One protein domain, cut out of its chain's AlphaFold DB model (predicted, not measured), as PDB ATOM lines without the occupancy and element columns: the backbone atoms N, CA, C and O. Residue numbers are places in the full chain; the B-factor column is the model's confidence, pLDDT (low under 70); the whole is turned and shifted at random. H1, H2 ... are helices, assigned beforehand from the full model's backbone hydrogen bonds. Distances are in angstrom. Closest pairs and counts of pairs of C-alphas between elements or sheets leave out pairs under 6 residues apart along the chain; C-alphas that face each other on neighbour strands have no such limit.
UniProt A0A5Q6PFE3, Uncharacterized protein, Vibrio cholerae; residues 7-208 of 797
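Overview. This is residues 7 to 208 of the 797 residues of an uncharacterized protein of Vibrio cholerae (UniProt A0A5Q6PFE3). The longest helix, H12, starts at one end of a lobe of four long helices roughly side by side, H7, H8, H9 and H11, runs crosswise to them and sticks out with residues 201 to 208. A second lobe, a loose cluster of the shorter helices H1 to H6, is joined to the first where H6 packs on H11. The printed part has 202 residues with twelve named helices, H1 to H12 in chain order, and no named strand: all helix. It is compact, with a radius of gyration of the C-alphas of 19.0 A, yet only just elongated, spanning 58 by 38 by 34 A.

Along the chain. H12, residues 190 to 208, measures 26.0 A and ends with C-alpha 208 at (-34.731, 16.063, -14.071). H9, residues 141 to 157, measures 24.6 A, H11, 172 to 187, 22.2 A, H7, 90 to 105, 22.1 A, and H8, 123 to 136, 20.3 A. H10 is residues 163 to 167. H1, residues 7 to 18, begins with C-alpha 7 at (-21.578, 64.831, -38.283). H2 is residues 27 to 31, H3 35 to 38, H4 42 to 50, H5 57 to 68 and H6 71 to 82.

Arrangement. H12 touches H9 about perpendicular, at 85 degrees, with residues 192 to 196 alone; the closest C-alphas, of Ile 141 and Leu 192, are 6.0 A apart. H7, H9 and H11 form a bundle, helices side by side. H7 and H11 touch at a shallow tilt of 15 degrees, opposite ways, closest at the C-alphas of Gly 100 and Gly 179, 3.9 A. H9 touches H11 at Phe 151 and Tyr 180, closest C-alphas 6.4 A. H8 and H9 are a helical hairpin, closest C-alphas Ile 130 and Ala 143, 5.8 A. H10 touches H11, closest C-alphas Val 166 and His 174, 4.8 A. H6 touches H11 at a shallow tilt of 19 degrees, the same way, closest C-alphas Phe 72 and Ala 178, 7.0 A. H6 also touches H3, closest C-alphas Leu 37 and Arg 81, 5.7 A, and H1, Val 17 and Val 75, 5.7 A. H1 touches H2, closest C-alphas Met 10 and Ile 31, 6.9 A. H1 and H4 only just touch, only at their ends, with 3 pairs of C-alphas within 8 A, the closest Glu 7 and Leu 49, 4.8 A. H5 touches no helix, but is near H1. Every O i to N i+4 pair is within hydrogen-bond range in the helices other than H8, with 9 of 10, and H3, too short for such a pair.

Size, cuts and confidence. The C-alphas of Asp 53 and Glu 208, the two farthest apart, are 62.9 A apart. The printed part has no cut. The link from H7 to H8, residues 106 to 122, is long. The mean pLDDT of the printed part is 78.0; 44 residues are under 70, among them 16 to 30 and 159 to 171.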
ATOM      1  N   GLU A   7     -20.727  65.522 -37.315       84.56
ATOM      2  CA  GLU A   7     -21.578  64.831 -38.283       84.56
ATOM      3  C   GLU A   7     -20.777  63.884 -39.191       84.56
ATOM      4  O   GLU A   7     -21.201  62.754 -39.430       84.56
ATOM      5  N   GLN A   8     -19.608  64.309 -39.678       84.00
ATOM      6  CA  GLN A   8     -18.744  63.469 -40.511       84.00
ATOM      7  C   GLN A   8     -18.192  62.270 -39.733       84.00
ATOM      8  O   GLN A   8     -18.173  61.165 -40.268       84.00
ATOM      9  N   GLU A   9     -17.806  62.454 -38.468       84.25
ATOM     10  CA  GLU A   9     -17.369  61.357 -37.593       84.25
ATOM     11  C   GLU A   9     -18.512  60.382 -37.274       84.25
ATOM     12  O   GLU A   9     -18.320  59.170 -37.344       84.25
ATOM     13  N   MET A  10     -19.730  60.870 -37.004       84.62
ATOM     14  CA  MET A  10     -20.907  60.004 -36.822       84.62
ATOM     15  C   MET A  10     -21.261  59.238 -38.102       84.62
ATOM     16  O   MET A  10     -21.573  58.051 -38.042       84.62
ATOM     17  N   ASN A  11     -21.184  59.878 -39.269       80.38
ATOM     18  CA  ASN A  11     -21.430  59.213 -40.548       80.38
ATOM     19  C   ASN A  11     -20.362  58.168 -40.873       80.38
ATOM     20  O   ASN A  11     -20.708  57.077 -41.323       80.38
ATOM     21  N   LYS A  12     -19.092  58.459 -40.586       80.25
ATOM     22  CA  LYS A  12     -17.994  57.498 -40.706       80.25
ATOM     23  C   LYS A  12     -18.184  56.316 -39.758       80.25
ATOM     24  O   LYS A  12     -18.007  55.176 -40.166       80.25
ATOM     25  N   LEU A  13     -18.624  56.564 -38.526       76.12
ATOM     26  CA  LEU A  13     -18.962  55.516 -37.565       76.12
ATOM     27  C   LEU A  13     -20.099  54.617 -38.070       76.12
ATOM     28  O   LEU A  13     -20.050  53.395 -37.929       76.12
ATOM     29  N   ILE A  14     -21.116  55.220 -38.686       72.12
ATOM     30  CA  ILE A  14     -22.217  54.493 -39.328       72.12
ATOM     31  C   ILE A  14     -21.722  53.701 -40.532       72.12
ATOM     32  O   ILE A  14     -22.237  52.621 -40.771       72.12
ATOM     33  N   GLU A  15     -20.742  54.181 -41.288       71.50
ATOM     34  CA  GLU A  15     -20.140  53.395 -42.368       71.50
ATOM     35  C   GLU A  15     -19.307  52.232 -41.811       71.50
ATOM     36  O   GLU A  15     -19.488  51.097 -42.241       71.50
ATOM     37  N   GLU A  16     -18.488  52.466 -40.782       68.06
ATOM     38  CA  GLU A  16     -17.663  51.435 -40.134       68.06
ATOM     39  C   GLU A  16     -18.497  50.310 -39.500       68.06
ATOM     40  O   GLU A  16     -18.141  49.136 -39.598       68.06
ATOM     41  N   VAL A  17     -19.605  50.652 -38.841       63.50
ATOM     42  CA  VAL A  17     -20.422  49.696 -38.071       63.50
ATOM     43  C   VAL A  17     -21.678  49.260 -38.836       63.50
ATOM     44  O   VAL A  17     -22.193  48.155 -38.645       63.50
ATOM     45  N   GLY A  18     -22.177  50.104 -39.736       58.44
ATOM     46  CA  GLY A  18     -23.431  49.898 -40.455       58.44
ATOM     47  C   GLY A  18     -23.389  48.746 -41.445       58.44
ATOM     48  O   GLY A  18     -24.432  48.146 -41.659       58.44
ATOM     49  N   HIS A  19     -22.217  48.368 -41.974       53.47
ATOM     50  CA  HIS A  19     -22.068  47.149 -42.783       53.47
ATOM     51  C   HIS A  19     -22.294  45.857 -41.982       53.47
ATOM     52  O   HIS A  19     -22.665  44.842 -42.567       53.47
ATOM     53  N   VAL A  20     -22.119  45.896 -40.655       50.41
ATOM     54  CA  VAL A  20     -22.329  44.740 -39.774       50.41
ATOM     55  C   VAL A  20     -23.750  44.735 -39.199       50.41
ATOM     56  O   VAL A  20     -24.349  43.679 -39.107       50.41
ATOM     57  N   ILE A  21     -24.361  45.889 -38.901       54.84
ATOM     58  CA  ILE A  21     -25.685  45.990 -38.232       54.84
ATOM     59  C   ILE A  21     -26.882  46.039 -39.233       54.84
ATOM     60  O   ILE A  21     -27.952  46.566 -38.938       54.84
ATOM     61  N   VAL A  22     -26.769  45.496 -40.455       47.66
ATOM     62  CA  VAL A  22     -27.746  45.747 -41.550       47.66
ATOM     63  C   VAL A  22     -29.124  45.082 -41.365       47.66
ATOM     64  O   VAL A  22     -29.473  44.098 -42.032       47.66
ATOM     65  N   GLY A  23     -30.009  45.721 -40.603       43.00
ATOM     66  CA  GLY A  23     -31.406  45.312 -40.494       43.00
ATOM     67  C   GLY A  23     -32.350  46.367 -39.941       43.00
ATOM     68  O   GLY A  23     -32.645  46.361 -38.757       43.00
ATOM     69  N   ARG A  24     -32.928  47.190 -40.824       36.38
ATOM     70  CA  ARG A  24     -34.140  48.005 -40.585       36.38
ATOM     71  C   ARG A  24     -34.073  49.194 -39.627       36.38
ATOM     72  O   ARG A  24     -35.090  49.865 -39.511       36.38
ATOM     73  N   VAL A  25     -32.925  49.541 -39.061       45.75
ATOM     74  CA  VAL A  25     -32.735  50.925 -38.620       45.75
ATOM     75  C   VAL A  25     -32.379  51.699 -39.885       45.75
ATOM     76  O   VAL A  25     -31.297  51.516 -40.445       45.75
ATOM     77  N   ILE A  26     -33.323  52.474 -40.426       49.56
ATOM     78  CA  ILE A  26     -33.056  53.386 -41.553       49.56
ATOM     79  C   ILE A  26     -31.763  54.139 -41.195       49.56
ATOM     80  O   ILE A  26     -31.606  54.516 -40.040       49.56
ATOM     81  N   ARG A  27     -30.807  54.351 -42.112       52.78
ATOM     82  CA  ARG A  27     -29.525  55.042 -41.810       52.78
ATOM     83  C   ARG A  27     -29.734  56.320 -40.963       52.78
ATOM     84  O   ARG A  27     -28.953  56.608 -40.061       52.78
ATOM     85  N   GLY A  28     -30.859  57.007 -41.195       55.16
ATOM     86  CA  GLY A  28     -31.354  58.151 -40.421       55.16
ATOM     87  C   GLY A  28     -31.896  57.865 -39.004       55.16
ATOM     88  O   GLY A  28     -31.849  58.740 -38.154       55.16
ATOM     89  N   GLU A  29     -32.391  56.675 -38.683       64.25
ATOM     90  CA  GLU A  29     -32.728  56.288 -37.306       64.25
ATOM     91  C   GLU A  29     -31.487  55.936 -36.476       64.25
ATOM     92  O   GLU A  29     -31.473  56.229 -35.283       64.25
ATOM     93  N   LEU A  30     -30.442  55.354 -37.083       69.12
ATOM     94  CA  LEU A  30     -29.239  54.946 -36.348       69.12
ATOM     95  C   LEU A  30     -28.431  56.170 -35.939       69.12
ATOM     96  O   LEU A  30     -28.068  56.281 -34.770       69.12
ATOM     97  N   ILE A  31     -28.233  57.119 -36.866       75.62
ATOM     98  CA  ILE A  31     -27.593  58.402 -36.546       75.62
ATOM     99  C   ILE A  31     -28.327  59.079 -35.391       75.62
ATOM    100  O   ILE A  31     -27.709  59.433 -34.402       75.62
ATOM    101  N   ASN A  32     -29.661  59.079 -35.410       75.19
ATOM    102  CA  ASN A  32     -30.493  59.660 -34.358       75.19
ATOM    103  C   ASN A  32     -30.487  58.893 -33.024       75.19
ATOM    104  O   ASN A  32     -31.118  59.367 -32.077       75.19
ATOM    105  N   ARG A  33     -29.830  57.729 -32.941       76.00
ATOM    106  CA  ARG A  33     -29.728  56.863 -31.753       76.00
ATOM    107  C   ARG A  33     -28.314  56.777 -31.175       76.00
ATOM    108  O   ARG A  33     -28.171  56.340 -30.037       76.00
ATOM    109  N   LEU A  34     -27.287  57.258 -31.885       80.50
ATOM    110  CA  LEU A  34     -25.892  57.239 -31.417       80.50
ATOM    111  C   LEU A  34     -25.671  58.015 -30.109       80.50
ATOM    112  O   LEU A  34     -24.709  57.744 -29.396       80.50
ATOM    113  N   TYR A  35     -26.590  58.908 -29.732       83.19
ATOM    114  CA  TYR A  35     -26.594  59.555 -28.416       83.19
ATOM    115  C   TYR A  35     -26.540  58.558 -27.245       83.19
ATOM    116  O   TYR A  35     -25.921  58.849 -26.221       83.19
ATOM    117  N   MET A  36     -27.139  57.370 -27.403       81.81
ATOM    118  CA  MET A  36     -27.148  56.319 -26.379       81.81
ATOM    119  C   MET A  36     -25.765  55.694 -26.177       81.81
ATOM    120  O   MET A  36     -25.431  55.284 -25.066       81.81
ATOM    121  N   LEU A  37     -24.922  55.688 -27.214       80.69
ATOM    122  CA  LEU A  37     -23.545  55.204 -27.126       80.69
ATOM    123  C   LEU A  37     -22.726  56.039 -26.134       80.69
ATOM    124  O   LEU A  37     -21.971  55.487 -25.334       80.69
ATOM    125  N   PHE A  38     -22.926  57.356 -26.175       82.00
ATOM    126  CA  PHE A  38     -22.184  58.356 -25.405       82.00
ATOM    127  C   PHE A  38     -22.902  58.786 -24.112       82.00
ATOM    128  O   PHE A  38     -22.366  59.577 -23.340       82.00
ATOM    129  N   GLY A  39     -24.113  58.272 -23.859       80.75
ATOM    130  CA  GLY A  39     -24.909  58.612 -22.674       80.75
ATOM    131  C   GLY A  39     -25.366  60.076 -22.631       80.75
ATOM    132  O   GLY A  39     -25.557  60.628 -21.551       80.75
ATOM    133  N   ILE A  40     -25.515  60.717 -23.794       86.62
ATOM    134  CA  ILE A  40     -25.931  62.124 -23.920       86.62
ATOM    135  C   ILE A  40     -27.416  62.224 -24.276       86.62
ATOM    136  O   ILE A  40     -28.011  61.263 -24.750       86.62
ATOM    137  N   SER A  41     -28.048  63.385 -24.081       87.06
ATOM    138  CA  SER A  41     -29.455  63.546 -24.473       87.06
ATOM    139  C   SER A  41     -29.618  63.539 -26.000       87.06
ATOM    140  O   SER A  41     -28.772  64.072 -26.726       87.06
ATOM    141  N   ARG A  42     -30.741  63.001 -26.498       85.31
ATOM    142  CA  ARG A  42     -31.086  63.044 -27.930       85.31
ATOM    143  C   ARG A  42     -31.066  64.476 -28.474       85.31
ATOM    144  O   ARG A  42     -30.566  64.708 -29.567       85.31
ATOM    145  N   THR A  43     -31.564  65.439 -27.700       86.38
ATOM    146  CA  THR A  43     -31.606  66.861 -28.073       86.38
ATOM    147  C   THR A  43     -30.207  67.447 -28.244       86.38
ATOM    148  O   THR A  43     -29.945  68.125 -29.234       86.38
ATOM    149  N   SER A  44     -29.292  67.146 -27.317       85.88
ATOM    150  CA  SER A  44     -27.889  67.570 -27.400       85.88
ATOM    151  C   SER A  44     -27.209  66.967 -28.625       85.88
ATOM    152  O   SER A  44     -26.583  67.684 -29.392       85.88
ATOM    153  N   HIS A  45     -27.402  65.669 -28.859       87.56
ATOM    154  CA  HIS A  45     -26.835  64.981 -30.015       87.56
ATOM    155  C   HIS A  45     -27.308  65.570 -31.353       87.56
ATOM    156  O   HIS A  45     -26.488  65.836 -32.226       87.56
ATOM    157  N   LEU A  46     -28.606  65.848 -31.499       86.31
ATOM    158  CA  LEU A  46     -29.144  66.493 -32.703       86.31
ATOM    159  C   LEU A  46     -28.598  67.917 -32.897       86.31
ATOM    160  O   LEU A  46     -28.347  68.329 -34.027       86.31
ATOM    161  N   ALA A  47     -28.381  68.666 -31.810       84.56
ATOM    162  CA  ALA A  47     -27.745  69.983 -31.880       84.56
ATOM    163  C   ALA A  47     -26.278  69.885 -32.339       84.56
ATOM    164  O   ALA A  47     -25.845  70.672 -33.178       84.56
ATOM    165  N   TYR A  48     -25.547  68.882 -31.852       89.19
ATOM    166  CA  TYR A  48     -24.151  68.613 -32.208       89.19
ATOM    167  C   TYR A  48     -23.963  68.184 -33.663       89.19
ATOM    168  O   TYR A  48     -22.977  68.575 -34.287       89.19
ATOM    169  N   LEU A  49     -24.914  67.429 -34.220       84.88
ATOM    170  CA  LEU A  49     -24.921  67.096 -35.647       84.88
ATOM    171  C   LEU A  49     -25.017  68.358 -36.519       84.88
ATOM    172  O   LEU A  49     -24.315  68.457 -37.516       84.88
ATOM    173  N   ASN A  50     -25.818  69.347 -36.111       83.50
ATOM    174  CA  ASN A  50     -26.001  70.591 -36.868       83.50
ATOM    175  C   ASN A  50     -24.903  71.641 -36.617       83.50
ATOM    176  O   ASN A  50     -24.694  72.518 -37.453       83.50
ATOM    177  N   ASN A  51     -24.231  71.598 -35.460       83.56
ATOM    178  CA  ASN A  51     -23.194  72.558 -35.087       83.56
ATOM    179  C   ASN A  51     -22.050  71.893 -34.303       83.56
ATOM    180  O   ASN A  51     -22.119  71.725 -33.081       83.56
ATOM    181  N   SER A  52     -20.962  71.575 -35.008       78.19
ATOM    182  CA  SER A  52     -19.800  70.876 -34.442       78.19
ATOM    183  C   SER A  52     -18.997  71.697 -33.427       78.19
ATOM    184  O   SER A  52     -18.353  71.108 -32.560       78.19
ATOM    185  N   ASP A  53     -19.078  73.029 -33.469       75.44
ATOM    186  CA  ASP A  53     -18.368  73.906 -32.523       75.44
ATOM    187  C   ASP A  53     -19.007  73.895 -31.127       75.44
ATOM    188  O   ASP A  53     -18.412  74.344 -30.150       75.44
ATOM    189  N   SER A  54     -20.226  73.356 -31.016       77.75
ATOM    190  CA  SER A  54     -20.955  73.232 -29.751       77.75
ATOM    191  C   SER A  54     -20.698  71.914 -29.010       77.75
ATOM    192  O   SER A  54     -21.248  71.717 -27.925       77.75
ATOM    193  N   VAL A  55     -19.877  71.015 -29.572       83.81
ATOM    194  CA  VAL A  55     -19.604  69.679 -29.017       83.81
ATOM    195  C   VAL A  55     -18.575  69.761 -27.887       83.81
ATOM    196  O   VAL A  55     -17.427  70.125 -28.140       83.81
ATOM    197  N   PRO A  56     -18.931  69.382 -26.645       86.31
ATOM    198  CA  PRO A  56     -17.993  69.377 -25.529       86.31
ATOM    199  C   PRO A  56     -16.818  68.408 -25.726       86.31
ATOM    200  O   PRO A  56     -16.998  67.283 -26.201       86.31
ATOM    201  N   ASP A  57     -15.637  68.791 -25.233       84.00
ATOM    202  CA  ASP A  57     -14.398  68.002 -25.346       84.00
ATOM    203  C   ASP A  57     -14.501  66.578 -24.773       84.00
ATOM    204  O   ASP A  57     -13.829  65.662 -25.246       84.00
ATOM    205  N   TYR A  58     -15.363  66.342 -23.779       85.88
ATOM    206  CA  TYR A  58     -15.533  65.000 -23.215       85.88
ATOM    207  C   TYR A  58     -16.199  64.019 -24.197       85.88
ATOM    208  O   TYR A  58     -15.854  62.840 -24.187       85.88
ATOM    209  N   ILE A  59     -17.117  64.483 -25.057       84.19
ATOM    210  CA  ILE A  59     -17.769  63.641 -26.082       84.19
ATOM    211  C   ILE A  59     -16.734  63.240 -27.119       84.19
ATOM    212  O   ILE A  59     -16.621  62.088 -27.518       84.19
ATOM    213  N   TRP A  60     -15.934  64.217 -27.502       85.44
ATOM    214  CA  TRP A  60     -14.802  64.080 -28.386       85.44
ATOM    215  C   TRP A  60     -13.768  63.062 -27.873       85.44
ATOM    216  O   TRP A  60     -13.386  62.162 -28.617       85.44
ATOM    217  N   ASN A  61     -13.419  63.103 -26.584       84.75
ATOM    218  CA  ASN A  61     -12.556  62.099 -25.949       84.75
ATOM    219  C   ASN A  61     -13.202  60.702 -25.891       84.75
ATOM    220  O   ASN A  61     -12.516  59.693 -26.072       84.75
ATOM    221  N   GLN A  62     -14.515  60.614 -25.652       84.75
ATOM    222  CA  GLN A  62     -15.239  59.338 -25.710       84.75
ATOM    223  C   GLN A  62     -15.239  58.750 -27.121       84.75
ATOM    224  O   GLN A  62     -15.115  57.538 -27.276       84.75
ATOM    225  N   LEU A  63     -15.350  59.596 -28.142       84.81
ATOM    226  CA  LEU A  63     -15.330  59.215 -29.549       84.81
ATOM    227  C   LEU A  63     -13.940  58.719 -29.963       84.81
ATOM    228  O   LEU A  63     -13.839  57.678 -30.602       84.81
ATOM    229  N   ASP A  64     -12.874  59.376 -29.501       83.00
ATOM    230  CA  ASP A  64     -11.491  58.924 -29.704       83.00
ATOM    231  C   ASP A  64     -11.234  57.577 -28.997       83.00
ATOM    232  O   ASP A  64     -10.665  56.650 -29.579       83.00
ATOM    233  N   THR A  65     -11.739  57.426 -27.767       83.38
ATOM    234  CA  THR A  65     -11.681  56.162 -27.009       83.38
ATOM    235  C   THR A  65     -12.441  55.055 -27.734       83.38
ATOM    236  O   THR A  65     -11.916  53.959 -27.917       83.38
ATOM    237  N   PHE A  66     -13.654  55.342 -28.203       81.38
ATOM    238  CA  PHE A  66     -14.457  54.402 -28.974       81.38
ATOM    239  C   PHE A  66     -13.759  54.021 -30.283       81.38
ATOM    240  O   PHE A  66     -13.684  52.843 -30.628       81.38
ATOM    241  N   ASN A  67     -13.185  54.995 -30.989       79.56
ATOM    242  CA  ASN A  67     -12.464  54.782 -32.238       79.56
ATOM    243  C   ASN A  67     -11.208  53.919 -32.062       79.56
ATOM    244  O   ASN A  67     -10.842  53.215 -33.006       79.56
ATOM    245  N   SER A  68     -10.608  53.922 -30.868       77.62
ATOM    246  CA  SER A  68      -9.490  53.044 -30.499       77.62
ATOM    247  C   SER A  68      -9.892  51.593 -30.211       77.62
ATOM    248  O   SER A  68      -9.026  50.716 -30.181       77.62
ATOM    249  N   LEU A  69     -11.188  51.315 -30.017       72.31
ATOM    250  CA  LEU A  69     -11.656  49.958 -29.761       72.31
ATOM    251  C   LEU A  69     -11.461  49.071 -30.999       72.31
ATOM    252  O   LEU A  69     -11.645  49.525 -32.134       72.31
ATOM    253  N   PRO A  70     -11.160  47.775 -30.812       64.19
ATOM    254  CA  PRO A  70     -11.200  46.807 -31.893       64.19
ATOM    255  C   PRO A  70     -12.551  46.839 -32.629       64.19
ATOM    256  O   PRO A  70     -13.588  46.990 -31.973       64.19
ATOM    257  N   PRO A  71     -12.580  46.617 -33.959       61.41
ATOM    258  CA  PRO A  71     -13.808  46.678 -34.756       61.41
ATOM    259  C   PRO A  71     -14.983  45.877 -34.168       61.41
ATOM    260  O   PRO A  71     -16.112  46.354 -34.147       61.41
ATOM    261  N   PHE A  72     -14.723  44.693 -33.607       59.00
ATOM    262  CA  PHE A  72     -15.764  43.858 -33.002       59.00
ATOM    263  C   PHE A  72     -16.371  44.464 -31.723       59.00
ATOM    264  O   PHE A  72     -17.576  44.360 -31.509       59.00
ATOM    265  N   GLN A  73     -15.562  45.117 -30.878       66.56
ATOM    266  CA  GLN A  73     -16.054  45.762 -29.656       66.56
ATOM    267  C   GLN A  73     -16.908  46.973 -30.005       66.56
ATOM    268  O   GLN A  73     -17.936  47.184 -29.369       66.56
ATOM    269  N   LYS A  74     -16.533  47.710 -31.060       71.69
ATOM    270  CA  LYS A  74     -17.344  48.805 -31.601       71.69
ATOM    271  C   LYS A  74     -18.730  48.318 -32.021       71.69
ATOM    272  O   LYS A  74     -19.727  48.880 -31.581       71.69
ATOM    273  N   VAL A  75     -18.789  47.250 -32.824       66.50
ATOM    274  CA  VAL A  75     -20.053  46.651 -33.283       66.50
ATOM    275  C   VAL A  75     -20.899  46.201 -32.098       66.50
ATOM    276  O   VAL A  75     -22.062  46.583 -32.018       66.50
ATOM    277  N   LYS A  76     -20.320  45.442 -31.161       68.12
ATOM    278  CA  LYS A  76     -21.031  44.940 -29.979       68.12
ATOM    279  C   LYS A  76     -21.602  46.077 -29.124       68.12
ATOM    280  O   LYS A  76     -22.782  46.052 -28.805       68.12
ATOM    281  N   LEU A  77     -20.805  47.105 -28.823       74.06
ATOM    282  CA  LEU A  77     -21.242  48.262 -28.029       74.06
ATOM    283  C   LEU A  77     -22.338  49.077 -28.717       74.06
ATOM    284  O   LEU A  77     -23.289  49.503 -28.062       74.06
ATOM    285  N   VAL A  78     -22.216  49.307 -30.028       74.00
ATOM    286  CA  VAL A  78     -23.258  49.996 -30.805       74.00
ATOM    287  C   VAL A  78     -24.521  49.149 -30.859       74.00
ATOM    288  O   VAL A  78     -25.614  49.689 -30.730       74.00
ATOM    289  N   PHE A  79     -24.393  47.834 -31.001       68.88
ATOM    290  CA  PHE A  79     -25.529  46.926 -30.986       68.88
ATOM    291  C   PHE A  79     -26.260  46.957 -29.640       68.88
ATOM    292  O   PHE A  79     -27.433  47.311 -29.600       68.88
ATOM    293  N   GLU A  80     -25.554  46.704 -28.536       70.06
ATOM    294  CA  GLU A  80     -26.115  46.672 -27.177       70.06
ATOM    295  C   GLU A  80     -26.776  47.993 -26.757       70.06
ATOM    296  O   GLU A  80     -27.754  47.981 -26.014       70.06
ATOM    297  N   ARG A  81     -26.238  49.143 -27.197       74.50
ATOM    298  CA  ARG A  81     -26.711  50.468 -26.753       74.50
ATOM    299  C   ARG A  81     -27.668  51.156 -27.714       74.50
ATOM    300  O   ARG A  81     -28.454  51.989 -27.274       74.50
ATOM    301  N   CYS A  82     -27.571  50.879 -29.013       70.94
ATOM    302  CA  CYS A  82     -28.298  51.635 -30.035       70.94
ATOM    303  C   CYS A  82     -29.353  50.804 -30.772       70.94
ATOM    304  O   CYS A  82     -30.267  51.389 -31.369       70.94
ATOM    305  N   VAL A  83     -29.260  49.469 -30.737       67.00
ATOM    306  CA  VAL A  83     -30.243  48.565 -31.345       67.00
ATOM    307  C   VAL A  83     -31.216  48.103 -30.271       67.00
ATOM    308  O   VAL A  83     -30.846  47.442 -29.309       67.00
ATOM    309  N   ASP A  84     -32.485  48.456 -30.447       64.44
ATOM    310  CA  ASP A  84     -33.536  47.993 -29.551       64.44
ATOM    311  C   ASP A  84     -33.992  46.588 -29.970       64.44
ATOM    312  O   ASP A  84     -34.571  46.403 -31.043       64.44
ATOM    313  N   LEU A  85     -33.682  45.594 -29.137       60.91
ATOM    314  CA  LEU A  85     -34.047  44.189 -29.342       60.91
ATOM    315  C   LEU A  85     -35.377  43.812 -28.683       60.91
ATOM    316  O   LEU A  85     -35.826  42.673 -28.844       60.91
ATOM    317  N   THR A  86     -35.988  44.716 -27.917       59.16
ATOM    318  CA  THR A  86     -37.197  44.397 -27.144       59.16
ATOM    319  C   THR A  86     -38.462  44.337 -28.004       59.16
ATOM    320  O   THR A  86     -39.399  43.640 -27.629       59.16
ATOM    321  N   ASP A  87     -38.423  44.896 -29.221       60.66
ATOM    322  CA  ASP A  87     -39.575  44.978 -30.136       60.66
ATOM    323  C   ASP A  87     -39.355  44.346 -31.527       60.66
ATOM    324  O   ASP A  87     -40.193  44.498 -32.419       60.66
ATOM    325  N   LEU A  88     -38.231  43.656 -31.774       71.88
ATOM    326  CA  LEU A  88     -37.962  43.074 -33.096       71.88
ATOM    327  C   LEU A  88     -38.652  41.701 -33.255       71.88
ATOM    328  O   LEU A  88     -38.316  40.773 -32.519       71.88
ATOM    329  N   PRO A  89     -39.554  41.523 -34.242       79.19
ATOM    330  CA  PRO A  89     -40.150  40.226 -34.559       79.19
ATOM    331  C   PRO A  89     -39.118  39.135 -34.886       79.19
ATOM    332  O   PRO A  89     -38.087  39.407 -35.510       79.19
ATOM    333  N   ALA A  90     -39.430  37.890 -34.513       81.50
ATOM    334  CA  ALA A  90     -38.535  36.738 -34.643       81.50
ATOM    335  C   ALA A  90     -38.091  36.456 -36.090       81.50
ATOM    336  O   ALA A  90     -36.937  36.100 -36.312       81.50
ATOM    337  N   ASP A  91     -38.957  36.682 -37.082       81.69
ATOM    338  CA  ASP A  91     -38.645  36.540 -38.510       81.69
ATOM    339  C   ASP A  91     -37.573  37.546 -38.959       81.69
ATOM    340  O   ASP A  91     -36.631  37.208 -39.686       81.69
ATOM    341  N   LYS A  92     -37.671  38.791 -38.478       81.56
ATOM    342  CA  LYS A  92     -36.699  39.845 -38.783       81.56
ATOM    343  C   LYS A  92     -35.377  39.594 -38.078       81.56
ATOM    344  O   LYS A  92     -34.337  39.825 -38.689       81.56
ATOM    345  N   ALA A  93     -35.413  39.123 -36.832       81.88
ATOM    346  CA  ALA A  93     -34.218  38.732 -36.094       81.88
ATOM    347  C   ALA A  93     -33.516  37.552 -36.787       81.88
ATOM    348  O   ALA A  93     -32.340  37.657 -37.124       81.88
ATOM    349  N   LEU A  94     -34.253  36.491 -37.131       87.25
ATOM    350  CA  LEU A  94     -33.720  35.332 -37.852       87.25
ATOM    351  C   LEU A  94     -33.125  35.721 -39.213       87.25
ATOM    352  O   LEU A  94     -32.068  35.221 -39.585       87.25
ATOM    353  N   SER A  95     -33.743  36.660 -39.934       85.69
ATOM    354  CA  SER A  95     -33.189  37.178 -41.196       85.69
ATOM    355  C   SER A  95     -31.792  37.786 -41.016       85.69
ATOM    356  O   SER A  95     -30.960  37.702 -41.912       85.69
ATOM    357  N   GLN A  96     -31.511  38.397 -39.861       83.06
ATOM    358  CA  GLN A  96     -30.179  38.920 -39.537       83.06
ATOM    359  C   GLN A  96     -29.212  37.818 -39.119       83.06
ATOM    360  O   GLN A  96     -28.043  37.856 -39.498       83.06
ATOM    361  N   VAL A  97     -29.709  36.803 -38.410       88.12
ATOM    362  CA  VAL A  97     -28.936  35.595 -38.098       88.12
ATOM    363  C   VAL A  97     -28.452  34.915 -39.382       88.12
ATOM    364  O   VAL A  97     -27.270  34.592 -39.493       88.12
ATOM    365  N   ILE A  98     -29.332  34.787 -40.382       90.62
ATOM    366  CA  ILE A  98     -29.003  34.250 -41.710       90.62
ATOM    367  C   ILE A  98     -27.915  35.093 -42.381       90.62
ATOM    368  O   ILE A  98     -26.926  34.536 -42.844       90.62
ATOM    369  N   LYS A  99     -28.020  36.426 -42.368       85.44
ATOM    370  CA  LYS A  99     -26.956  37.289 -42.912       85.44
ATOM    371  C   LYS A  99     -25.620  37.080 -42.204       85.44
ATOM    372  O   LYS A  99     -24.584  37.015 -42.860       85.44
ATOM    373  N   GLY A 100     -25.628  36.946 -40.877       84.19
ATOM    374  CA  GLY A 100     -24.427  36.608 -40.110       84.19
ATOM    375  C   GLY A 100     -23.817  35.278 -40.559       84.19
ATOM    376  O   GLY A 100     -22.605  35.179 -40.761       84.19
ATOM    377  N   TRP A 101     -24.661  34.277 -40.806       90.38
ATOM    378  CA  TRP A 101     -24.251  32.980 -41.341       90.38
ATOM    379  C   TRP A 101     -23.662  33.073 -42.757       90.38
ATOM    380  O   TRP A 101     -22.606  32.491 -43.013       90.38
ATOM    381  N   GLU A 102     -24.279  33.833 -43.661       88.62
ATOM    382  CA  GLU A 102     -23.782  34.059 -45.028       88.62
ATOM    383  C   GLU A 102     -22.431  34.780 -45.033       88.62
ATOM    384  O   GLU A 102     -21.515  34.380 -45.750       88.62
ATOM    385  N   ILE A 103     -22.272  35.807 -44.187       83.69
ATOM    386  CA  ILE A 103     -21.005  36.535 -44.025       83.69
ATOM    387  C   ILE A 103     -19.915  35.590 -43.512       83.69
ATOM    388  O   ILE A 103     -18.807  35.577 -44.050       83.69
ATOM    389  N   MET A 104     -20.226  34.781 -42.493       84.44
ATOM    390  CA  MET A 104     -19.269  33.852 -41.891       84.44
ATOM    391  C   MET A 104     -18.855  32.756 -42.879       84.44
ATOM    392  O   MET A 104     -17.671  32.470 -43.036       84.44
ATOM    393  N   THR A 105     -19.818  32.131 -43.551       85.62
ATOM    394  CA  THR A 105     -19.551  31.004 -44.457       85.62
ATOM    395  C   THR A 105     -19.076  31.440 -45.842       85.62
ATOM    396  O   THR A 105     -18.494  30.629 -46.563       85.62
ATOM    397  N   GLY A 106     -19.302  32.701 -46.219       82.69
ATOM    398  CA  GLY A 106     -19.043  33.219 -47.563       82.69
ATOM    399  C   GLY A 106     -19.963  32.625 -48.633       82.69
ATOM    400  O   GLY A 106     -19.673  32.756 -49.821       82.69
ATOM    401  N   SER A 107     -21.041  31.943 -48.231       85.75
ATOM    402  CA  SER A 107     -21.983  31.272 -49.122       85.75
ATOM    403  C   SER A 107     -23.386  31.835 -48.900       85.75
ATOM    404  O   SER A 107     -23.840  31.851 -47.755       85.75
ATOM    405  N   PRO A 108     -24.083  32.291 -49.959       87.25
ATOM    406  CA  PRO A 108     -25.480  32.690 -49.848       87.25
ATOM    407  C   PRO A 108     -26.335  31.544 -49.308       87.25
ATOM    408  O   PRO A 108     -26.127  30.381 -49.667       87.25
ATOM    409  N   PHE A 109     -27.322  31.868 -48.480       86.38
ATOM    410  CA  PHE A 109     -28.159  30.880 -47.810       86.38
ATOM    411  C   PHE A 109     -28.963  30.043 -48.815       86.38
ATOM    412  O   PHE A 109     -29.086  28.832 -48.653       86.38
ATOM    413  N   ASP A 110     -29.378  30.670 -49.917       84.12
ATOM    414  CA  ASP A 110     -30.109  30.042 -51.024       84.12
ATOM    415  C   ASP A 110     -29.195  29.520 -52.154       84.12
ATOM    416  O   ASP A 110     -29.665  29.191 -53.245       84.12
ATOM    417  N   SER A 111     -27.875  29.461 -51.939       79.31
ATOM    418  CA  SER A 111     -26.937  29.021 -52.975       79.31
ATOM    419  C   SER A 111     -27.099  27.539 -53.325       79.31
ATOM    420  O   SER A 111     -27.171  26.666 -52.458       79.31
ATOM    421  N   ALA A 112     -27.072  27.237 -54.626       66.06
ATOM    422  CA  ALA A 112     -27.048  25.867 -55.133       66.06
ATOM    423  C   ALA A 112     -25.639  25.238 -55.114       66.06
ATOM    424  O   ALA A 112     -25.518  24.013 -55.275       66.06
ATOM    425  N   ASP A 113     -24.595  26.046 -54.911       70.94
ATOM    426  CA  ASP A 113     -23.199  25.630 -55.019       70.94
ATOM    427  C   ASP A 113     -22.708  24.898 -53.766       70.94
ATOM    428  O   ASP A 113     -23.037  25.236 -52.629       70.94
ATOM    429  N   LYS A 114     -21.876  23.872 -53.967       69.62
ATOM    430  CA  LYS A 114     -21.247  23.140 -52.860       69.62
ATOM    431  C   LYS A 114     -20.127  23.983 -52.254       69.62
ATOM    432  O   LYS A 114     -19.035  24.047 -52.815       69.62
ATOM    433  N   ALA A 115     -20.372  24.557 -51.081       74.56
ATOM    434  CA  ALA A 115     -19.358  25.214 -50.264       74.56
ATOM    435  C   ALA A 115     -19.045  24.369 -49.018       74.56
ATOM    436  O   ALA A 115     -19.948  23.924 -48.311       74.56
ATOM    437  N   ARG A 116     -17.756  24.143 -48.733       76.94
ATOM    438  CA  ARG A 116     -17.311  23.547 -47.464       76.94
ATOM    439  C   ARG A 116     -16.801  24.634 -46.535       76.94
ATOM    440  O   ARG A 116     -15.945  25.418 -46.937       76.94
ATOM    441  N   TYR A 117     -17.244  24.621 -45.282       80.00
ATOM    442  CA  TYR A 117     -16.683  25.496 -44.257       80.00
ATOM    443  C   TYR A 117     -15.467  24.828 -43.613       80.00
ATOM    444  O   TYR A 117     -15.585  23.730 -43.066       80.00
ATOM    445  N   ALA A 118     -14.292  25.456 -43.736       68.94
ATOM    446  CA  ALA A 118     -13.018  24.973 -43.181       68.94
ATOM    447  C   ALA A 118     -12.690  23.489 -43.497       68.94
ATOM    448  O   ALA A 118     -11.999  22.818 -42.739       68.94
ATOM    449  N   GLY A 119     -13.225  22.947 -44.600       70.50
ATOM    450  CA  GLY A 119     -13.081  21.535 -44.978       70.50
ATOM    451  C   GLY A 119     -13.879  20.525 -44.135       70.50
ATOM    452  O   GLY A 119     -13.846  19.342 -44.471       70.50
ATOM    453  N   GLN A 120     -14.613  20.969 -43.109       72.19
ATOM    454  CA  GLN A 120     -15.245  20.113 -42.094       72.19
ATOM    455  C   GLN A 120     -16.652  19.653 -42.478       72.19
ATOM    456  O   GLN A 120     -16.946  18.460 -42.461       72.19
ATOM    457  N   PHE A 121     -17.528  20.585 -42.862       80.25
ATOM    458  CA  PHE A 121     -18.906  20.258 -43.224       80.25
ATOM    459  C   PHE A 121     -19.384  21.013 -44.467       80.25
ATOM    460  O   PHE A 121     -18.820  22.031 -44.874       80.25
ATOM    461  N   ASP A 122     -20.415  20.451 -45.093       86.56
ATOM    462  CA  ASP A 122     -21.054  20.967 -46.301       86.56
ATOM    463  C   ASP A 122     -22.106  22.019 -45.917       86.56
ATOM    464  O   ASP A 122     -23.144  21.679 -45.343       86.56
ATOM    465  N   VAL A 123     -21.819  23.292 -46.208       86.88
ATOM    466  CA  VAL A 123     -22.687  24.434 -45.870       86.88
ATOM    467  C   VAL A 123     -24.034  24.304 -46.572       86.88
ATOM    468  O   VAL A 123     -25.062  24.604 -45.974       86.88
ATOM    469  N   LYS A 124     -24.055  23.758 -47.793       87.69
ATOM    470  CA  LYS A 124     -25.294  23.549 -48.543       87.69
ATOM    471  C   LYS A 124     -26.239  22.606 -47.805       87.69
ATOM    472  O   LYS A 124     -27.402  22.935 -47.613       87.69
ATOM    473  N   LYS A 125     -25.734  21.465 -47.324       88.00
ATOM    474  CA  LYS A 125     -26.550  20.503 -46.559       88.00
ATOM    475  C   LYS A 125     -27.098  21.108 -45.269       88.00
ATOM    476  O   LYS A 125     -28.196  20.760 -44.840       88.00
ATOM    477  N   VAL A 126     -26.322  21.986 -44.632       88.81
ATOM    478  CA  VAL A 126     -26.766  22.722 -43.444       88.81
ATOM    479  C   VAL A 126     -27.885  23.700 -43.807       88.81
ATOM    480  O   VAL A 126     -28.928  23.673 -43.157       88.81
ATOM    481  N   ASN A 127     -27.717  24.493 -44.867       92.12
ATOM    482  CA  ASN A 127     -28.732  25.440 -45.333       92.12
ATOM    483  C   ASN A 127     -30.033  24.726 -45.723       92.12
ATOM    484  O   ASN A 127     -31.091  25.097 -45.225       92.12
ATOM    485  N   GLU A 128     -29.956  23.647 -46.511       90.25
ATOM    486  CA  GLU A 128     -31.113  22.821 -46.899       90.25
ATOM    487  C   GLU A 128     -31.873  22.300 -45.666       90.25
ATOM    488  O   GLU A 128     -33.106  22.324 -45.614       90.25
ATOM    489  N   LYS A 129     -31.140  21.873 -44.630       89.00
ATOM    490  CA  LYS A 129     -31.727  21.422 -43.365       89.00
ATOM    491  C   LYS A 129     -32.429  22.558 -42.620       89.00
ATOM    492  O   LYS A 129     -33.539  22.358 -42.128       89.00
ATOM    493  N   ILE A 130     -31.812  23.735 -42.521       90.75
ATOM    494  CA  ILE A 130     -32.408  24.889 -41.831       90.75
ATOM    495  C   ILE A 130     -33.635  25.396 -42.601       90.75
ATOM    496  O   ILE A 130     -34.678  25.608 -41.987       90.75
ATOM    497  N   GLN A 131     -33.561  25.505 -43.929       90.81
ATOM    498  CA  GLN A 131     -34.694  25.870 -44.790       90.81
ATOM    499  C   GLN A 131     -35.869  24.896 -44.620       90.81
ATOM    500  O   GLN A 131     -37.014  25.325 -44.478       90.81
ATOM    501  N   SER A 132     -35.594  23.587 -44.562       88.62
ATOM    502  CA  SER A 132     -36.612  22.565 -44.287       88.62
ATOM    503  C   SER A 132     -37.299  22.773 -42.932       88.62
ATOM    504  O   SER A 132     -38.518  22.630 -42.826       88.62
ATOM    505  N   VAL A 133     -36.546  23.150 -41.893       89.75
ATOM    506  CA  VAL A 133     -37.118  23.475 -40.579       89.75
ATOM    507  C   VAL A 133     -37.943  24.757 -40.642       89.75
ATOM    508  O   VAL A 133     -39.075  24.753 -40.171       89.75
ATOM    509  N   MET A 134     -37.434  25.815 -41.274       89.62
ATOM    510  CA  MET A 134     -38.144  27.092 -41.427       89.62
ATOM    511  C   MET A 134     -39.481  26.935 -42.161       89.62
ATOM    512  O   MET A 134     -40.462  27.565 -41.780       89.62
ATOM    513  N   ALA A 135     -39.549  26.062 -43.169       87.75
ATOM    514  CA  ALA A 135     -40.790  25.780 -43.888       87.75
ATOM    515  C   ALA A 135     -41.877  25.145 -42.996       87.75
ATOM    516  O   ALA A 135     -43.065  25.282 -43.281       87.75
ATOM    517  N   ASN A 136     -41.475  24.456 -41.923       81.44
ATOM    518  CA  ASN A 136     -42.365  23.725 -41.021       81.44
ATOM    519  C   ASN A 136     -42.547  24.398 -39.646       81.44
ATOM    520  O   ASN A 136     -43.399  23.958 -38.873       81.44
ATOM    521  N   ASP A 137     -41.763  25.433 -39.332       84.06
ATOM    522  CA  ASP A 137     -41.779  26.146 -38.053       84.06
ATOM    523  C   ASP A 137     -41.943  27.667 -38.249       84.06
ATOM    524  O   ASP A 137     -40.952  28.397 -38.370       84.06
ATOM    525  N   PRO A 138     -43.190  28.176 -38.209       80.44
ATOM    526  CA  PRO A 138     -43.472  29.607 -38.301       80.44
ATOM    527  C   PRO A 138     -42.916  30.433 -37.132       80.44
ATOM    528  O   PRO A 138     -42.850  31.654 -37.240       80.44
ATOM    529  N   SER A 139     -42.548  29.801 -36.007       84.06
ATOM    530  CA  SER A 139     -42.048  30.511 -34.821       84.06
ATOM    531  C   SER A 139     -40.598  30.976 -34.958       84.06
ATOM    532  O   SER A 139     -40.134  31.765 -34.138       84.06
ATOM    533  N   CYS A 140     -39.874  30.483 -35.972       87.19
ATOM    534  CA  CYS A 140     -38.443  30.718 -36.194       87.19
ATOM    535  C   CYS A 140     -37.509  30.155 -35.099       87.19
ATOM    536  O   CYS A 140     -36.288  30.205 -35.267       87.19
ATOM    537  N   ILE A 141     -38.041  29.582 -34.013       88.12
ATOM    538  CA  ILE A 141     -37.259  29.100 -32.866       88.12
ATOM    539  C   ILE A 141     -36.399  27.895 -33.260       88.12
ATOM    540  O   ILE A 141     -35.222  27.847 -32.909       88.12
ATOM    541  N   GLY A 142     -36.941  26.942 -34.022       87.50
ATOM    542  CA  GLY A 142     -36.201  25.760 -34.473       87.50
ATOM    543  C   GLY A 142     -35.015  26.111 -35.371       87.50
ATOM    544  O   GLY A 142     -33.931  25.545 -35.232       87.50
ATOM    545  N   ALA A 143     -35.187  27.099 -36.252       90.75
ATOM    546  CA  ALA A 143     -34.090  27.630 -37.057       90.75
ATOM    547  C   ALA A 143     -33.046  28.344 -36.182       90.75
ATOM    548  O   ALA A 143     -31.850  28.109 -36.347       90.75
ATOM    549  N   GLY A 144     -33.489  29.142 -35.203       89.81
ATOM    550  CA  GLY A 144     -32.611  29.777 -34.218       89.81
ATOM    551  C   GLY A 144     -31.779  28.775 -33.406       89.81
ATOM    552  O   GLY A 144     -30.578  28.973 -33.237       89.81
ATOM    553  N   LEU A 145     -32.378  27.658 -32.972       89.25
ATOM    554  CA  LEU A 145     -31.683  26.568 -32.274       89.25
ATOM    555  C   LEU A 145     -30.592  25.928 -33.145       89.25
ATOM    556  O   LEU A 145     -29.478  25.710 -32.668       89.25
ATOM    557  N   LEU A 146     -30.884  25.662 -34.424       90.75
ATOM    558  CA  LEU A 146     -29.876  25.151 -35.360       90.75
ATOM    559  C   LEU A 146     -28.735  26.147 -35.546       90.75
ATOM    560  O   LEU A 146     -27.575  25.757 -35.438       90.75
ATOM    561  N   PHE A 147     -29.043  27.424 -35.783       91.12
ATOM    562  CA  PHE A 147     -28.012  28.451 -35.915       91.12
ATOM    563  C   PHE A 147     -27.146  28.550 -34.661       91.12
ATOM    564  O   PHE A 147     -25.927  28.561 -34.790       91.12
ATOM    565  N   SER A 148     -27.741  28.540 -33.465       88.12
ATOM    566  CA  SER A 148     -26.996  28.545 -32.201       88.12
ATOM    567  C   SER A 148     -25.994  27.384 -32.126       88.12
ATOM    568  O   SER A 148     -24.818  27.613 -31.843       88.12
ATOM    569  N   SER A 149     -26.415  26.164 -32.476       87.12
ATOM    570  CA  SER A 149     -25.533  24.987 -32.492       87.12
ATOM    571  C   SER A 149     -24.435  25.073 -33.564       87.12
ATOM    572  O   SER A 149     -23.265  24.772 -33.301       87.12
ATOM    573  N   TYR A 150     -24.772  25.527 -34.775       88.19
ATOM    574  CA  TYR A 150     -23.799  25.658 -35.862       88.19
ATOM    575  C   TYR A 150     -22.797  26.792 -35.629       88.19
ATOM    576  O   TYR A 150     -21.625  26.618 -35.953       88.19
ATOM    577  N   PHE A 151     -23.200  27.919 -35.034       87.31
ATOM    578  CA  PHE A 151     -22.269  28.987 -34.662       87.31
ATOM    579  C   PHE A 151     -21.263  28.514 -33.610       87.31
ATOM    580  O   PHE A 151     -20.072  28.765 -33.785       87.31
ATOM    581  N   GLU A 152     -21.690  27.770 -32.584       83.50
ATOM    582  CA  GLU A 152     -20.763  27.171 -31.608       83.50
ATOM    583  C   GLU A 152     -19.833  26.132 -32.257       83.50
ATOM    584  O   GLU A 152     -18.630  26.107 -31.991       83.50
ATOM    585  N   THR A 153     -20.344  25.333 -33.199       83.00
ATOM    586  CA  THR A 153     -19.500  24.415 -33.985       83.00
ATOM    587  C   THR A 153     -18.442  25.184 -34.781       83.00
ATOM    588  O   THR A 153     -17.265  24.834 -34.746       83.00
ATOM    589  N   CYS A 154     -18.834  26.255 -35.475       82.69
ATOM    590  CA  CYS A 154     -17.918  27.089 -36.252       82.69
ATOM    591  C   CYS A 154     -16.885  27.786 -35.368       82.69
ATOM    592  O   CYS A 154     -15.711  27.805 -35.724       82.69
ATOM    593  N   LYS A 155     -17.283  28.306 -34.205       80.38
ATOM    594  CA  LYS A 155     -16.388  28.933 -33.223       80.38
ATOM    595  C   LYS A 155     -15.229  28.019 -32.835       80.38
ATOM    596  O   LYS A 155     -14.088  28.468 -32.833       80.38
ATOM    597  N   ASN A 156     -15.506  26.736 -32.602       77.62
ATOM    598  CA  ASN A 156     -14.481  25.736 -32.278       77.62
ATOM    599  C   ASN A 156     -13.540  25.418 -33.456       77.62
ATOM    600  O   ASN A 156     -12.467  24.854 -33.252       77.62
ATOM    601  N   LEU A 157     -13.926  25.777 -34.681       75.81
ATOM    602  CA  LEU A 157     -13.149  25.561 -35.904       75.81
ATOM    603  C   LEU A 157     -12.363  26.801 -36.355       75.81
ATOM    604  O   LEU A 157     -11.520  26.694 -37.247       75.81
ATOM    605  N   ILE A 158     -12.620  27.978 -35.776       70.06
ATOM    606  CA  ILE A 158     -11.896  29.207 -36.120       70.06
ATOM    607  C   ILE A 158     -10.490  29.150 -35.505       70.06
ATOM    608  O   ILE A 158     -10.312  29.311 -34.300       70.06
ATOM    609  N   SER A 159      -9.466  28.976 -36.346       61.94
ATOM    610  CA  SER A 159      -8.058  29.129 -35.963       61.94
ATOM    611  C   SER A 159      -7.568  30.557 -36.227       61.94
ATOM    612  O   SER A 159      -7.611  31.038 -37.363       61.94
ATOM    613  N   PHE A 160      -7.063  31.239 -35.195       63.41
ATOM    614  CA  PHE A 160      -6.490  32.582 -35.324       63.41
ATOM    615  C   PHE A 160      -5.008  32.503 -35.708       63.41
ATOM    616  O   PHE A 160      -4.158  32.214 -34.873       63.41
ATOM    617  N   GLU A 161      -4.689  32.772 -36.976       57.22
ATOM    618  CA  GLU A 161      -3.296  32.748 -37.459       57.22
ATOM    619  C   GLU A 161      -2.520  34.024 -37.096       57.22
ATOM    620  O   GLU A 161      -1.336  33.956 -36.777       57.22
ATOM    621  N   SER A 162      -3.155  35.205 -37.151       54.56
ATOM    622  CA  SER A 162      -2.525  36.463 -36.723       54.56
ATOM    623  C   SER A 162      -3.535  37.583 -36.456       54.56
ATOM    624  O   SER A 162      -4.567  37.693 -37.117       54.56
ATOM    625  N   VAL A 163      -3.188  38.495 -35.542       53.66
ATOM    626  CA  VAL A 163      -3.977  39.710 -35.254       53.66
ATOM    627  C   VAL A 163      -4.131  40.597 -36.500       53.66
ATOM    628  O   VAL A 163      -5.169  41.225 -36.694       53.66
ATOM    629  N   ARG A 164      -3.133  40.613 -37.395       50.66
ATOM    630  CA  ARG A 164      -3.180  41.382 -38.649       50.66
ATOM    631  C   ARG A 164      -4.281  40.890 -39.588       50.66
ATOM    632  O   ARG A 164      -4.939  41.708 -40.222       50.66
ATOM    633  N   ASN A 165      -4.501  39.580 -39.651       56.94
ATOM    634  CA  ASN A 165      -5.563  39.003 -40.468       56.94
ATOM    635  C   ASN A 165      -6.941  39.334 -39.882       56.94
ATOM    636  O   ASN A 165      -7.832  39.718 -40.628       56.94
ATOM    637  N   VAL A 166      -7.101  39.312 -38.558       59.16
ATOM    638  CA  VAL A 166      -8.349  39.726 -37.881       59.16
ATOM    639  C   VAL A 166      -8.723  41.192 -38.162       59.16
ATOM    640  O   VAL A 166      -9.903  41.520 -38.298       59.16
ATOM    641  N   LEU A 167      -7.725  42.074 -38.270       53.72
ATOM    642  CA  LEU A 167      -7.923  43.505 -38.530       53.72
ATOM    643  C   LEU A 167      -8.093  43.851 -40.020       53.72
ATOM    644  O   LEU A 167      -8.563  44.942 -40.331       53.72
ATOM    645  N   ASN A 168      -7.724  42.952 -40.935       64.50
ATOM    646  CA  ASN A 168      -7.902  43.157 -42.370       64.50
ATOM    647  C   ASN A 168      -9.342  42.815 -42.789       64.50
ATOM    648  O   ASN A 168      -9.722  41.646 -42.753       64.50
ATOM    649  N   GLN A 169     -10.110  43.823 -43.220       61.50
ATOM    650  CA  GLN A 169     -11.526  43.693 -43.591       61.50
ATOM    651  C   GLN A 169     -11.779  42.685 -44.724       61.50
ATOM    652  O   GLN A 169     -12.824  42.037 -44.743       61.50
ATOM    653  N   ASP A 170     -10.799  42.483 -45.608       64.06
ATOM    654  CA  ASP A 170     -10.900  41.545 -46.733       64.06
ATOM    655  C   ASP A 170     -10.524  40.100 -46.362       64.06
ATOM    656  O   ASP A 170     -10.588  39.191 -47.195       64.06
ATOM    657  N   SER A 171     -10.101  39.851 -45.120       69.38
ATOM    658  CA  SER A 171      -9.673  38.518 -44.701       69.38
ATOM    659  C   SER A 171     -10.855  37.609 -44.350       69.38
ATOM    660  O   SER A 171     -11.885  38.031 -43.818       69.38
ATOM    661  N   GLN A 172     -10.670  36.302 -44.552       74.38
ATOM    662  CA  GLN A 172     -11.641  35.301 -44.106       74.38
ATOM    663  C   GLN A 172     -11.845  35.323 -42.582       74.38
ATOM    664  O   GLN A 172     -12.953  35.086 -42.112       74.38
ATOM    665  N   GLN A 173     -10.801  35.628 -41.803       71.31
ATOM    666  CA  GLN A 173     -10.889  35.684 -40.341       71.31
ATOM    667  C   GLN A 173     -11.759  36.856 -39.879       71.31
ATOM    668  O   GLN A 173     -12.565  36.687 -38.965       71.31
ATOM    669  N   HIS A 174     -11.654  38.009 -40.542       69.50
ATOM    670  CA  HIS A 174     -12.516  39.155 -40.269       69.50
ATOM    671  C   HIS A 174     -13.981  38.829 -40.573       69.50
ATOM    672  O   HIS A 174     -14.840  39.024 -39.713       69.50
ATOM    673  N   ARG A 175     -14.259  38.237 -41.745       74.06
ATOM    674  CA  ARG A 175     -15.610  37.775 -42.115       74.06
ATOM    675  C   ARG A 175     -16.176  36.757 -41.127       74.06
ATOM    676  O   ARG A 175     -17.320  36.898 -40.704       74.06
ATOM    677  N   ASN A 176     -15.373  35.779 -40.703       77.31
ATOM    678  CA  ASN A 176     -15.792  34.773 -39.729       77.31
ATOM    679  C   ASN A 176     -16.250  35.414 -38.410       77.31
ATOM    680  O   ASN A 176     -17.327  35.095 -37.913       77.31
ATOM    681  N   ILE A 177     -15.452  36.338 -37.865       73.69
ATOM    682  CA  ILE A 177     -15.758  37.021 -36.600       73.69
ATOM    683  C   ILE A 177     -16.969  37.937 -36.762       73.69
ATOM    684  O   ILE A 177     -17.855  37.923 -35.909       73.69
ATOM    685  N   ALA A 178     -17.023  38.720 -37.842       71.56
ATOM    686  CA  ALA A 178     -18.129  39.633 -38.111       71.56
ATOM    687  C   ALA A 178     -19.456  38.872 -38.246       71.56
ATOM    688  O   ALA A 178     -20.431  39.222 -37.584       71.56
ATOM    689  N   GLY A 179     -19.472  37.795 -39.035       78.19
ATOM    690  CA  GLY A 179     -20.652  36.960 -39.238       78.19
ATOM    691  C   GLY A 179     -21.088  36.210 -37.978       78.19
ATOM    692  O   GLY A 179     -22.269  36.240 -37.631       78.19
ATOM    693  N   TYR A 180     -20.142  35.617 -37.237       82.00
ATOM    694  CA  TYR A 180     -20.415  34.980 -35.943       82.00
ATOM    695  C   TYR A 180     -21.006  35.975 -34.936       82.00
ATOM    696  O   TYR A 180     -22.015  35.692 -34.294       82.00
ATOM    697  N   THR A 181     -20.402  37.160 -34.815       73.50
ATOM    698  CA  THR A 181     -20.847  38.203 -33.878       73.50
ATOM    699  C   THR A 181     -22.243  38.685 -34.240       73.50
ATOM    700  O   THR A 181     -23.114  38.742 -33.380       73.50
ATOM    701  N   LEU A 182     -22.483  38.976 -35.521       75.88
ATOM    702  CA  LEU A 182     -23.798  39.395 -35.992       75.88
ATOM    703  C   LEU A 182     -24.860  38.327 -35.710       75.88
ATOM    704  O   LEU A 182     -25.911  38.628 -35.149       75.88
ATOM    705  N   GLY A 183     -24.571  37.076 -36.075       83.25
ATOM    706  CA  GLY A 183     -25.497  35.966 -35.894       83.25
ATOM    707  C   GLY A 183     -25.848  35.724 -34.429       83.25
ATOM    708  O   GLY A 183     -27.022  35.629 -34.087       83.25
ATOM    709  N   THR A 184     -24.844  35.684 -33.554       82.75
ATOM    710  CA  THR A 184     -25.040  35.442 -32.115       82.75
ATOM    711  C   THR A 184     -25.769  36.587 -31.413       82.75
ATOM    712  O   THR A 184     -26.704  36.326 -30.663       82.75
ATOM    713  N   LEU A 185     -25.451  37.843 -31.731       78.88
ATOM    714  CA  LEU A 185     -26.143  39.007 -31.167       78.88
ATOM    715  C   LEU A 185     -27.643  39.035 -31.506       78.88
ATOM    716  O   LEU A 185     -28.470  39.376 -30.665       78.88
ATOM    717  N   PHE A 186     -28.028  38.648 -32.727       81.75
ATOM    718  CA  PHE A 186     -29.447  38.555 -33.087       81.75
ATOM    719  C   PHE A 186     -30.133  37.286 -32.567       81.75
ATOM    720  O   PHE A 186     -31.358  37.285 -32.437       81.75
ATOM    721  N   LEU A 187     -29.383  36.235 -32.217       84.56
ATOM    722  CA  LEU A 187     -29.922  35.097 -31.459       84.56
ATOM    723  C   LEU A 187     -30.256  35.480 -30.009       84.56
ATOM    724  O   LEU A 187     -31.194  34.922 -29.446       84.56
ATOM    725  N   GLU A 188     -29.554  36.463 -29.435       81.19
ATOM    726  CA  GLU A 188     -29.843  37.049 -28.114       81.19
ATOM    727  C   GLU A 188     -31.067  37.987 -28.113       81.19
ATOM    728  O   GLU A 188     -31.451  38.519 -27.069       81.19
ATOM    729  N   ASN A 189     -31.727  38.178 -29.263       81.19
ATOM    730  CA  ASN A 189     -32.986  38.911 -29.342       81.19
ATOM    731  C   ASN A 189     -34.018  38.354 -28.347       81.19
ATOM    732  O   ASN A 189     -34.219  37.146 -28.279       81.19
ATOM    733  N   SER A 190     -34.720  39.239 -27.634       77.31
ATOM    734  CA  SER A 190     -35.625  38.876 -26.534       77.31
ATOM    735  C   SER A 190     -36.631  37.767 -26.880       77.31
ATOM    736  O   SER A 190     -36.828  36.860 -26.074       77.31
ATOM    737  N   VAL A 191     -37.213  37.781 -28.084       80.12
ATOM    738  CA  VAL A 191     -38.203  36.788 -28.527       80.12
ATOM    739  C   VAL A 191     -37.541  35.445 -28.856       80.12
ATOM    740  O   VAL A 191     -37.982  34.404 -28.362       80.12
ATOM    741  N   LEU A 192     -36.468  35.453 -29.659       83.00
ATOM    742  CA  LEU A 192     -35.745  34.232 -30.045       83.00
ATOM    743  C   LEU A 192     -35.037  33.592 -28.847       83.00
ATOM    744  O   LEU A 192     -35.197  32.395 -28.614       83.00
ATOM    745  N   ALA A 193     -34.312  34.384 -28.062       85.19
ATOM    746  CA  ALA A 193     -33.603  33.938 -26.872       85.19
ATOM    747  C   ALA A 193     -34.566  33.355 -25.836       85.19
ATOM    748  O   ALA A 193     -34.291  32.295 -25.278       85.19
ATOM    749  N   HIS A 194     -35.724  33.990 -25.612       87.06
ATOM    750  CA  HIS A 194     -36.739  33.442 -24.713       87.06
ATOM    751  C   HIS A 194     -37.253  32.083 -25.200       87.06
ATOM    752  O   HIS A 194     -37.298  31.141 -24.412       87.06
ATOM    753  N   GLY A 195     -37.580  31.945 -26.490       86.81
ATOM    754  CA  GLY A 195     -38.036  30.676 -27.067       86.81
ATOM    755  C   GLY A 195     -36.979  29.566 -27.017       86.81
ATOM    756  O   GLY A 195     -37.282  28.437 -26.623       86.81
ATOM    757  N   ILE A 196     -35.729  29.895 -27.352       87.44
ATOM    758  CA  ILE A 196     -34.573  28.988 -27.267       87.44
ATOM    759  C   ILE A 196     -34.368  28.525 -25.822       87.44
ATOM    760  O   ILE A 196     -34.282  27.322 -25.567       87.44
ATOM    761  N   ASN A 197     -34.342  29.457 -24.869       89.50
ATOM    762  CA  ASN A 197     -34.163  29.136 -23.456       89.50
ATOM    763  C   ASN A 197     -35.338  28.317 -22.926       89.50
ATOM    764  O   ASN A 197     -35.119  27.316 -22.259       89.50
ATOM    765  N   GLN A 198     -36.576  28.650 -23.292       91.06
ATOM    766  CA  GLN A 198     -37.746  27.867 -22.901       91.06
ATOM    767  C   GLN A 198     -37.682  26.429 -23.440       91.06
ATOM    768  O   GLN A 198     -38.074  25.494 -22.740       91.06
ATOM    769  N   PHE A 199     -37.185  26.226 -24.664       91.12
ATOM    770  CA  PHE A 199     -36.948  24.886 -25.205       91.12
ATOM    771  C   PHE A 199     -35.878  24.131 -24.404       91.12
ATOM    772  O   PHE A 199     -36.106  22.981 -24.018       91.12
ATOM    773  N   LYS A 200     -34.744  24.775 -24.101       90.50
ATOM    774  CA  LYS A 200     -33.669  24.177 -23.291       90.50
ATOM    775  C   LYS A 200     -34.139  23.848 -21.870       90.50
ATOM    776  O   LYS A 200     -33.901  22.736 -21.410       90.50
ATOM    777  N   GLU A 201     -34.889  24.738 -21.219       91.69
ATOM    778  CA  GLU A 201     -35.489  24.489 -19.900       91.69
ATOM    779  C   GLU A 201     -36.464  23.309 -19.931       91.69
ATOM    780  O   GLU A 201     -36.441  22.462 -19.043       91.69
ATOM    781  N   LYS A 202     -37.294  23.187 -20.977       92.31
ATOM    782  CA  LYS A 202     -38.156  22.005 -21.144       92.31
ATOM    783  C   LYS A 202     -37.332  20.721 -21.241       92.31
ATOM    784  O   LYS A 202     -37.694  19.737 -20.606       92.31
ATOM    785  N   CYS A 203     -36.228  20.731 -21.988       93.88
ATOM    786  CA  CYS A 203     -35.328  19.579 -22.075       93.88
ATOM    787  C   CYS A 203     -34.681  19.261 -20.719       93.88
ATOM    788  O   CYS A 203     -34.607  18.095 -20.337       93.88
ATOM    789  N   ARG A 204     -34.268  20.284 -19.964       93.19
ATOM    790  CA  ARG A 204     -33.714  20.118 -18.616       93.19
ATOM    791  C   ARG A 204     -34.736  19.504 -17.662       93.19
ATOM    792  O   ARG A 204     -34.421  18.530 -16.990       93.19
ATOM    793  N   ASN A 205     -35.973  19.995 -17.684       92.50
ATOM    794  CA  ASN A 205     -37.073  19.455 -16.882       92.50
ATOM    795  C   ASN A 205     -37.394  17.995 -17.232       92.50
ATOM    796  O   ASN A 205     -37.752  17.223 -16.348       92.50
ATOM    797  N   VAL A 206     -37.261  17.604 -18.506       92.75
ATOM    798  CA  VAL A 206     -37.410  16.201 -18.923       92.75
ATOM    799  C   VAL A 206     -36.327  15.333 -18.291       92.75
ATOM    800  O   VAL A 206     -36.654  14.283 -17.747       92.75
ATOM    801  N   ILE A 207     -35.058  15.753 -18.322       93.88
ATOM    802  CA  ILE A 207     -33.995  14.968 -17.683       93.88
ATOM    803  C   ILE A 207     -34.198  14.896 -16.172       93.88
ATOM    804  O   ILE A 207     -34.176  13.799 -15.628       93.88
ATOM    805  N   GLU A 208     -34.486  16.021 -15.518       92.50
ATOM    806  CA  GLU A 208     -34.731  16.063 -14.071       92.50
ATOM    807  C   GLU A 208     -35.907  15.160 -13.661       92.50
ATOM    808  O   GLU A 208     -35.869  14.518 -12.615       92.50
TER     809      GLU A 208